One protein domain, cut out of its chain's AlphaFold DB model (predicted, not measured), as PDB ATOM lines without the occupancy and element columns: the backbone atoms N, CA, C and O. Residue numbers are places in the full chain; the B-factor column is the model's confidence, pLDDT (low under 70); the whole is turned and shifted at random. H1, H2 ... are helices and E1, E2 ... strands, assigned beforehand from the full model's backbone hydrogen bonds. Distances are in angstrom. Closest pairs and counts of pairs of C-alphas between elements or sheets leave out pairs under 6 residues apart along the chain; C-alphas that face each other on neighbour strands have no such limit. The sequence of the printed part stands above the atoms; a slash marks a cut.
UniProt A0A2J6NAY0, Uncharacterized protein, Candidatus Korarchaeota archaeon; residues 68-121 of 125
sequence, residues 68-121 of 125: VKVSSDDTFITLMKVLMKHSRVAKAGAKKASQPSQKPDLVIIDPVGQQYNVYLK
ATOM      1  N   VAL A  68     334.532 357.558 246.884       85.81
ATOM      2  CA  VAL A  68     334.760 356.959 245.567       85.81
ATOM      3  C   VAL A  68     334.506 358.017 244.506       85.81
ATOM      4  O   VAL A  68     333.366 358.400 244.250       85.81
ATOM      5  N   LYS A  69     335.590 358.490 243.888       87.75
ATOM      6  CA  LYS A  69     335.558 359.462 242.788       87.75
ATOM      7  C   LYS A  69     335.451 358.729 241.464       87.75
ATOM      8  O   LYS A  69     336.406 358.078 241.045       87.75
ATOM      9  N   VAL A  70     334.297 358.825 240.819       88.19
ATOM     10  CA  VAL A  70     334.036 358.140 239.555       88.19
ATOM     11  C   VAL A  70     334.386 359.060 238.392       88.19
ATOM     12  O   VAL A  70     333.981 360.213 238.368       88.19
ATOM     13  N   SER A  71     335.140 358.550 237.417       83.25
ATOM     14  CA  SER A  71     335.606 359.330 236.262       83.25
ATOM     15  C   SER A  71     334.746 359.191 235.000       83.25
ATOM     16  O   SER A  71     334.981 359.900 234.030       83.25
ATOM     17  N   SER A  72     333.784 358.266 234.981       88.94
ATOM     18  CA  SER A  72     332.957 357.935 233.812       88.94
ATOM     19  C   SER A  72     331.477 357.905 234.189       88.94
ATOM     20  O   SER A  72     331.109 357.259 235.175       88.94
ATOM     21  N   ASP A  73     330.638 358.552 233.377       87.31
ATOM     22  CA  ASP A  73     329.185 358.611 233.586       87.31
ATOM     23  C   ASP A  73     328.557 357.215 233.591       87.31
ATOM     24  O   ASP A  73     327.796 356.888 234.498       87.31
ATOM     25  N   ASP A  74     328.952 356.335 232.667       85.31
ATOM     26  CA  ASP A  74     328.457 354.951 232.611       85.31
ATOM     27  C   ASP A  74     328.782 354.166 233.887       85.31
ATOM     28  O   ASP A  74     327.960 353.399 234.403       85.31
ATOM     29  N   THR A  75     329.987 354.379 234.430       84.69
ATOM     30  CA  THR A  75     330.415 353.750 235.686       84.69
ATOM     31  C   THR A  75     329.577 354.271 236.849       84.69
ATOM     32  O   THR A  75     329.137 353.488 237.691       84.69
ATOM     33  N   PHE A  76     329.330 355.580 236.884       87.50
ATOM     34  CA  PHE A  76     328.522 356.218 237.914       87.50
ATOM     35  C   PHE A  76     327.067 355.741 237.856       87.50
ATOM     36  O   PHE A  76     326.536 355.310 238.876       87.50
ATOM     37  N   ILE A  77     326.449 355.727 236.671       87.94
ATOM     38  CA  ILE A  77     325.073 355.254 236.455       87.94
ATOM     39  C   ILE A  77     324.930 353.800 236.906       87.94
ATOM     40  O   ILE A  77     324.001 353.472 237.645       87.94
ATOM     41  N   THR A  78     325.862 352.932 236.506       85.50
ATOM     42  CA  THR A  78     325.847 351.510 236.882       85.50
ATOM     43  C   THR A  78     325.948 351.337 238.397       85.50
ATOM     44  O   THR A  78     325.140 350.627 238.999       85.50
ATOM     45  N   LEU A  79     326.897 352.033 239.028       84.75
ATOM     46  CA  LEU A  79     327.114 351.981 240.470       84.75
ATOM     47  C   LEU A  79     325.891 352.504 241.241       84.75
ATOM     48  O   LEU A  79     325.398 351.844 242.154       84.75
ATOM     49  N   MET A  80     325.352 353.654 240.836       85.88
ATOM     50  CA  MET A  80     324.190 354.275 241.470       85.88
ATOM     51  C   MET A  80     322.919 353.452 241.301       85.88
ATOM     52  O   MET A  80     322.154 353.336 242.256       85.88
ATOM     53  N   LYS A  81     322.701 352.827 240.139       86.56
ATOM     54  CA  LYS A  81     321.555 351.937 239.907       86.56
ATOM     55  C   LYS A  81     321.526 350.792 240.919       86.56
ATOM     56  O   LYS A  81     320.470 350.493 241.474       86.56
ATOM     57  N   VAL A  82     322.680 350.176 241.182       81.38
ATOM     58  CA  VAL A  82     322.789 349.105 242.178       81.38
ATOM     59  C   VAL A  82     322.635 349.661 243.594       81.38
ATOM     60  O   VAL A  82     321.814 349.166 244.368       81.38
ATOM     61  N   LEU A  83     323.375 350.717 243.940       82.62
ATOM     62  CA  LEU A  83     323.360 351.272 245.292       82.62
ATOM     63  C   LEU A  83     321.984 351.820 245.682       82.62
ATOM     64  O   LEU A  83     321.543 351.585 246.798       82.62
ATOM     65  N   MET A  84     321.252 352.473 244.781       83.06
ATOM     66  CA  MET A  84     319.894 352.958 245.064       83.06
ATOM     67  C   MET A  84     318.878 351.831 245.278       83.06
ATOM     68  O   MET A  84     317.889 352.030 245.980       83.06
ATOM     69  N   LYS A  85     319.100 350.653 244.683       82.31
ATOM     70  CA  LYS A  85     318.217 349.490 244.848       82.31
ATOM     71  C   LYS A  85     318.406 348.819 246.209       82.31
ATOM     72  O   LYS A  85     317.437 348.357 246.806       82.31
ATOM     73  N   HIS A  86     319.643 348.775 246.702       75.38
ATOM     74  CA  HIS A  86     320.010 348.009 247.898       75.38
ATOM     75  C   HIS A  86     320.381 348.877 249.104       75.38
ATOM     76  O   HIS A  86     320.631 348.375 250.197       75.38
ATOM     77  N   SER A  87     320.453 350.190 248.936       76.81
ATOM     78  CA  SER A  87     320.908 351.125 249.958       76.81
ATOM     79  C   SER A  87     320.170 352.445 249.828       76.81
ATOM     80  O   SER A  87     319.550 352.757 248.811       76.81
ATOM     81  N   ARG A  88     320.210 353.240 250.891       81.81
ATOM     82  CA  ARG A  88     319.642 354.579 250.849       81.81
ATOM     83  C   ARG A  88     320.704 355.532 250.320       81.81
ATOM     84  O   ARG A  88     321.760 355.657 250.927       81.81
ATOM     85  N   VAL A  89     320.411 356.230 249.229       85.00
ATOM     86  CA  VAL A  89     321.331 357.211 248.640       85.00
ATOM     87  C   VAL A  89     320.699 358.599 248.661       85.00
ATOM     88  O   VAL A  89     319.530 358.757 248.313       85.00
ATOM     89  N   ALA A  90     321.454 359.607 249.091       84.50
ATOM     90  CA  ALA A  90     321.006 360.993 249.156       84.50
ATOM     91  C   ALA A  90     322.084 361.937 248.619       84.50
ATOM     92  O   ALA A  90     323.251 361.829 248.985       84.50
ATOM     93  N   LYS A  91     321.694 362.908 247.789       86.25
ATOM     94  CA  LYS A  91     322.616 363.948 247.318       86.25
ATOM     95  C   LYS A  91     323.062 364.829 248.493       86.25
ATOM     96  O   LYS A  91     322.224 365.306 249.266       86.25
ATOM     97  N   ALA A  92     324.368 365.047 248.631       77.56
ATOM     98  CA  ALA A  92     324.923 365.904 249.672       77.56
ATOM     99  C   ALA A  92     324.441 367.355 249.477       77.56
ATOM    100  O   ALA A  92     324.384 367.861 248.358       77.56
ATOM    101  N   GLY A  93     324.053 368.022 250.567       67.75
ATOM    102  CA  GLY A  93     323.577 369.413 250.535       67.75
ATOM    103  C   GLY A  93     322.103 369.624 250.154       67.75
ATOM    104  O   GLY A  93     321.652 370.768 250.135       67.75
ATOM    105  N   ALA A  94     321.315 368.570 249.900       64.00
ATOM    106  CA  ALA A  94     319.872 368.713 249.689       64.00
ATOM    107  C   ALA A  94     319.172 369.247 250.963       64.00
ATOM    108  O   ALA A  94     319.166 368.593 252.010       64.00
ATOM    109  N   LYS A  95     318.580 370.454 250.889       52.16
ATOM    110  CA  LYS A  95     317.827 371.084 251.990       52.16
ATOM    111  C   LYS A  95     316.538 370.291 252.275       52.16
ATOM    112  O   LYS A  95     315.554 370.450 251.567       52.16
ATOM    113  N   LYS A  96     316.560 369.529 253.378       45.78
ATOM    114  CA  LYS A  96     315.450 368.830 254.072       45.78
ATOM    115  C   LYS A  96     314.845 367.595 253.385       45.78
ATOM    116  O   LYS A  96     314.096 367.697 252.429       45.78
ATOM    117  N   ALA A  97     315.060 366.434 254.006       42.12
ATOM    118  CA  ALA A  97     314.067 365.679 254.787       42.12
ATOM    119  C   ALA A  97     314.682 364.307 255.103       42.12
ATOM    120  O   ALA A  97     314.993 363.539 254.198       42.12
ATOM    121  N   SER A  98     314.872 363.989 256.387       50.81
ATOM    122  CA  SER A  98     315.344 362.686 256.893       50.81
ATOM    123  C   SER A  98     316.772 362.245 256.518       50.81
ATOM    124  O   SER A  98     316.991 361.060 256.286       50.81
ATOM    125  N   GLN A  99     317.770 363.136 256.501       52.78
ATOM    126  CA  GLN A  99     319.155 362.641 256.558       52.78
ATOM    127  C   GLN A  99     319.337 361.853 257.869       52.78
ATOM    128  O   GLN A  99     318.964 362.374 258.923       52.78
ATOM    129  N   PRO A 100     319.838 360.604 257.828       53.28
ATOM    130  CA  PRO A 100     320.209 359.892 259.043       53.28
ATOM    131  C   PRO A 100     321.179 360.758 259.857       53.28
ATOM    132  O   PRO A 100     322.079 361.365 259.281       53.28
ATOM    133  N   SER A 101     321.042 360.792 261.186       56.88
ATOM    134  CA  SER A 101     322.043 361.410 262.080       56.88
ATOM    135  C   SER A 101     323.411 360.709 262.011       56.88
ATOM    136  O   SER A 101     324.398 361.177 262.575       56.88
ATOM    137  N   GLN A 102     323.459 359.572 261.317       66.00
ATOM    138  CA  GLN A 102     324.617 358.737 261.079       66.00
ATOM    139  C   GLN A 102     325.510 359.315 259.970       66.00
ATOM    140  O   GLN A 102     325.029 359.843 258.965       66.00
ATOM    141  N   LYS A 103     326.831 359.175 260.134       71.38
ATOM    142  CA  LYS A 103     327.795 359.423 259.052       71.38
ATOM    143  C   LYS A 103     327.510 358.459 257.888       71.38
ATOM    144  O   LYS A 103     327.192 357.306 258.166       71.38
ATOM    145  N   PRO A 104     327.623 358.894 256.621       77.00
ATOM    146  CA  PRO A 104     327.468 357.986 255.490       77.00
ATOM    147  C   PRO A 104     328.512 356.870 255.553       77.00
ATOM    148  O   PRO A 104     329.651 357.100 255.976       77.00
ATOM    149  N   ASP A 105     328.119 355.674 255.122       77.25
ATOM    150  CA  ASP A 105     329.025 354.528 255.026       77.25
ATOM    151  C   ASP A 105     329.979 354.703 253.839       77.25
ATOM    152  O   ASP A 105     331.150 354.330 253.908       77.25
ATOM    153  N   LEU A 106     329.479 355.331 252.771       82.19
ATOM    154  CA  LEU A 106     330.203 355.594 251.535       82.19
ATOM    155  C   LEU A 106     329.751 356.928 250.925       82.19
ATOM    156  O   LEU A 106     328.574 357.280 250.967       82.19
ATOM    157  N   VAL A 107     330.682 357.672 250.336       86.19
ATOM    158  CA  VAL A 107     330.407 358.879 249.551       86.19
ATOM    159  C   VAL A 107     330.831 358.617 248.113       86.19
ATOM    160  O   VAL A 107     331.990 358.314 247.846       86.19
ATOM    161  N   ILE A 108     329.897 358.732 247.174       88.56
ATOM    162  CA  ILE A 108     330.185 358.654 245.740       88.56
ATOM    163  C   ILE A 108     330.264 360.070 245.192       88.56
ATOM    164  O   ILE A 108     329.364 360.872 245.428       88.56
ATOM    165  N   ILE A 109     331.327 360.371 244.457       89.25
ATOM    166  CA  ILE A 109     331.500 361.640 243.757       89.25
ATOM    167  C   ILE A 109     331.374 361.352 242.265       89.25
ATOM    168  O   ILE A 109     332.126 360.529 241.734       89.25
ATOM    169  N   ASP A 110     330.389 361.972 241.622       91.06
ATOM    170  CA  ASP A 110     330.157 361.813 240.188       91.06
ATOM    171  C   ASP A 110     331.247 362.525 239.352       91.06
ATOM    172  O   ASP A 110     332.049 363.296 239.898       91.06
ATOM    173  N   PRO A 111     331.298 362.295 238.026       90.00
ATOM    174  CA  PRO A 111     332.311 362.905 237.162       90.00
ATOM    175  C   PRO A 111     332.262 364.438 237.099       90.00
ATOM    176  O   PRO A 111     333.260 365.063 236.741       90.00
ATOM    177  N   VAL A 112     331.136 365.058 237.472       90.56
ATOM    178  CA  VAL A 112     330.965 366.519 237.520       90.56
ATOM    179  C   VAL A 112     331.177 367.098 238.930       90.56
ATOM    180  O   VAL A 112     330.992 368.296 239.143       90.56
ATOM    181  N   GLY A 113     331.605 366.275 239.893       88.06
ATOM    182  CA  GLY A 113     331.978 366.678 241.250       88.06
ATOM    183  C   GLY A 113     330.831 366.724 242.265       88.06
ATOM    184  O   GLY A 113     331.037 367.188 243.390       88.06
ATOM    185  N   GLN A 114     329.629 366.257 241.924       90.44
ATOM    186  CA  GLN A 114     328.513 366.169 242.867       90.44
ATOM    187  C   GLN A 114     328.687 364.968 243.793       90.44
ATOM    188  O   GLN A 114     329.039 363.870 243.365       90.44
ATOM    189  N   GLN A 115     328.397 365.175 245.076       90.62
ATOM    190  CA  GLN A 115     328.556 364.149 246.102       90.62
ATOM    191  C   GLN A 115     327.222 363.496 246.468       90.62
ATOM    192  O   GLN A 115     326.196 364.164 246.635       90.62
ATOM    193  N   TYR A 116     327.263 362.183 246.661       89.50
ATOM    194  CA  TYR A 116     326.137 361.333 247.013       89.50
ATOM    195  C   TYR A 116     326.495 360.500 248.242       89.50
ATOM    196  O   TYR A 116     327.393 359.662 248.206       89.50
ATOM    197  N   ASN A 117     325.766 360.727 249.328       87.12
ATOM    198  CA  ASN A 117     325.887 359.981 250.569       87.12
ATOM    199  C   ASN A 117     325.126 358.663 250.444       87.12
ATOM    200  O   ASN A 117     323.914 358.661 250.213       87.12
ATOM    201  N   VAL A 118     325.831 357.557 250.630       84.38
ATOM    202  CA  VAL A 118     325.300 356.200 250.597       84.38
ATOM    203  C   VAL A 118     325.276 355.660 252.022       84.38
ATOM    204  O   VAL A 118     326.288 355.646 252.723       84.38
ATOM    205  N   TYR A 119     324.093 355.222 252.436       80.38
ATOM    206  CA  TYR A 119     323.828 354.588 253.718       80.38
ATOM    207  C   TYR A 119     323.428 353.149 253.436       80.38
ATOM    208  O   TYR A 119     322.340 352.878 252.906       80.38
ATOM    209  N   LEU A 120     324.346 352.237 253.713       74.12
ATOM    210  CA  LEU A 120     324.159 350.833 253.422       74.12
ATOM    211  C   LEU A 120     323.220 350.235 254.477       74.12
ATOM    212  O   LEU A 120     323.339 350.510 255.670       74.12
ATOM    213  N   LYS A 121     322.240 349.434 254.049       65.12
ATOM    214  CA  LYS A 121     321.360 348.743 254.998       65.12
ATOM    215  C   LYS A 121     322.140 347.603 255.649       65.12
ATOM    216  O   LYS A 121     322.614 346.704 254.961       65.12
TER     217      LYS A 121
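What this domain is: This is residues 68 to 121 of the 125 residues of an uncharacterized protein of Candidatus Korarchaeota archaeon (UniProt A0A2J6NAY0). A small antiparallel sheet, order E1, E3, E2, has one helix, H1, over one face, making two layers; a loop, residues 92 to 105, joins the two edge strands. The printed part has 54 residues with H1, E1, E2 and E3 along the chain, class mixed. It is compact, radius of gyration of the C-alphas 10.9 A, spans 30 by 22 by 15 A.

How they stand to each other: Inner strand E3, residues 115 to 120, is antiparallel to E1, residues 87 to 91; N 90 and O 117, 2.9 A, are within hydrogen-bond range. E3 forms a hairpin with E2, residues 106 to 109; N 108 and O 116, 2.9 A, are within range. Residues 68 to 69 pair parallel with 108 to 109 of E2. H1, residues 73 to 86, is on the sheet, height 9.6 A; its closest C-alpha to E1 is Leu 83 to Val 89, 7.1 A. On the local plane H1 only just runs along the strands, 29 degrees to E2. In H1 every O i to N i+4 pair is within range.

Where its parts are: H1 begins at C-alpha 73 (329.185, 358.611, 233.586), length 20.0 A. E1 measures 13.2 A, E2 9.9 A, E3 15.8 A, ending at C-alpha 120 (324.159, 350.833, 253.422).

The domain as a whole: The printed part has no cut. The C-alphas farthest apart, Asp 74 and Ser 101, are 30.8 A apart. The link E1 to E2 is long; pLDDT is under 70 at residues 93 to 102 and 121.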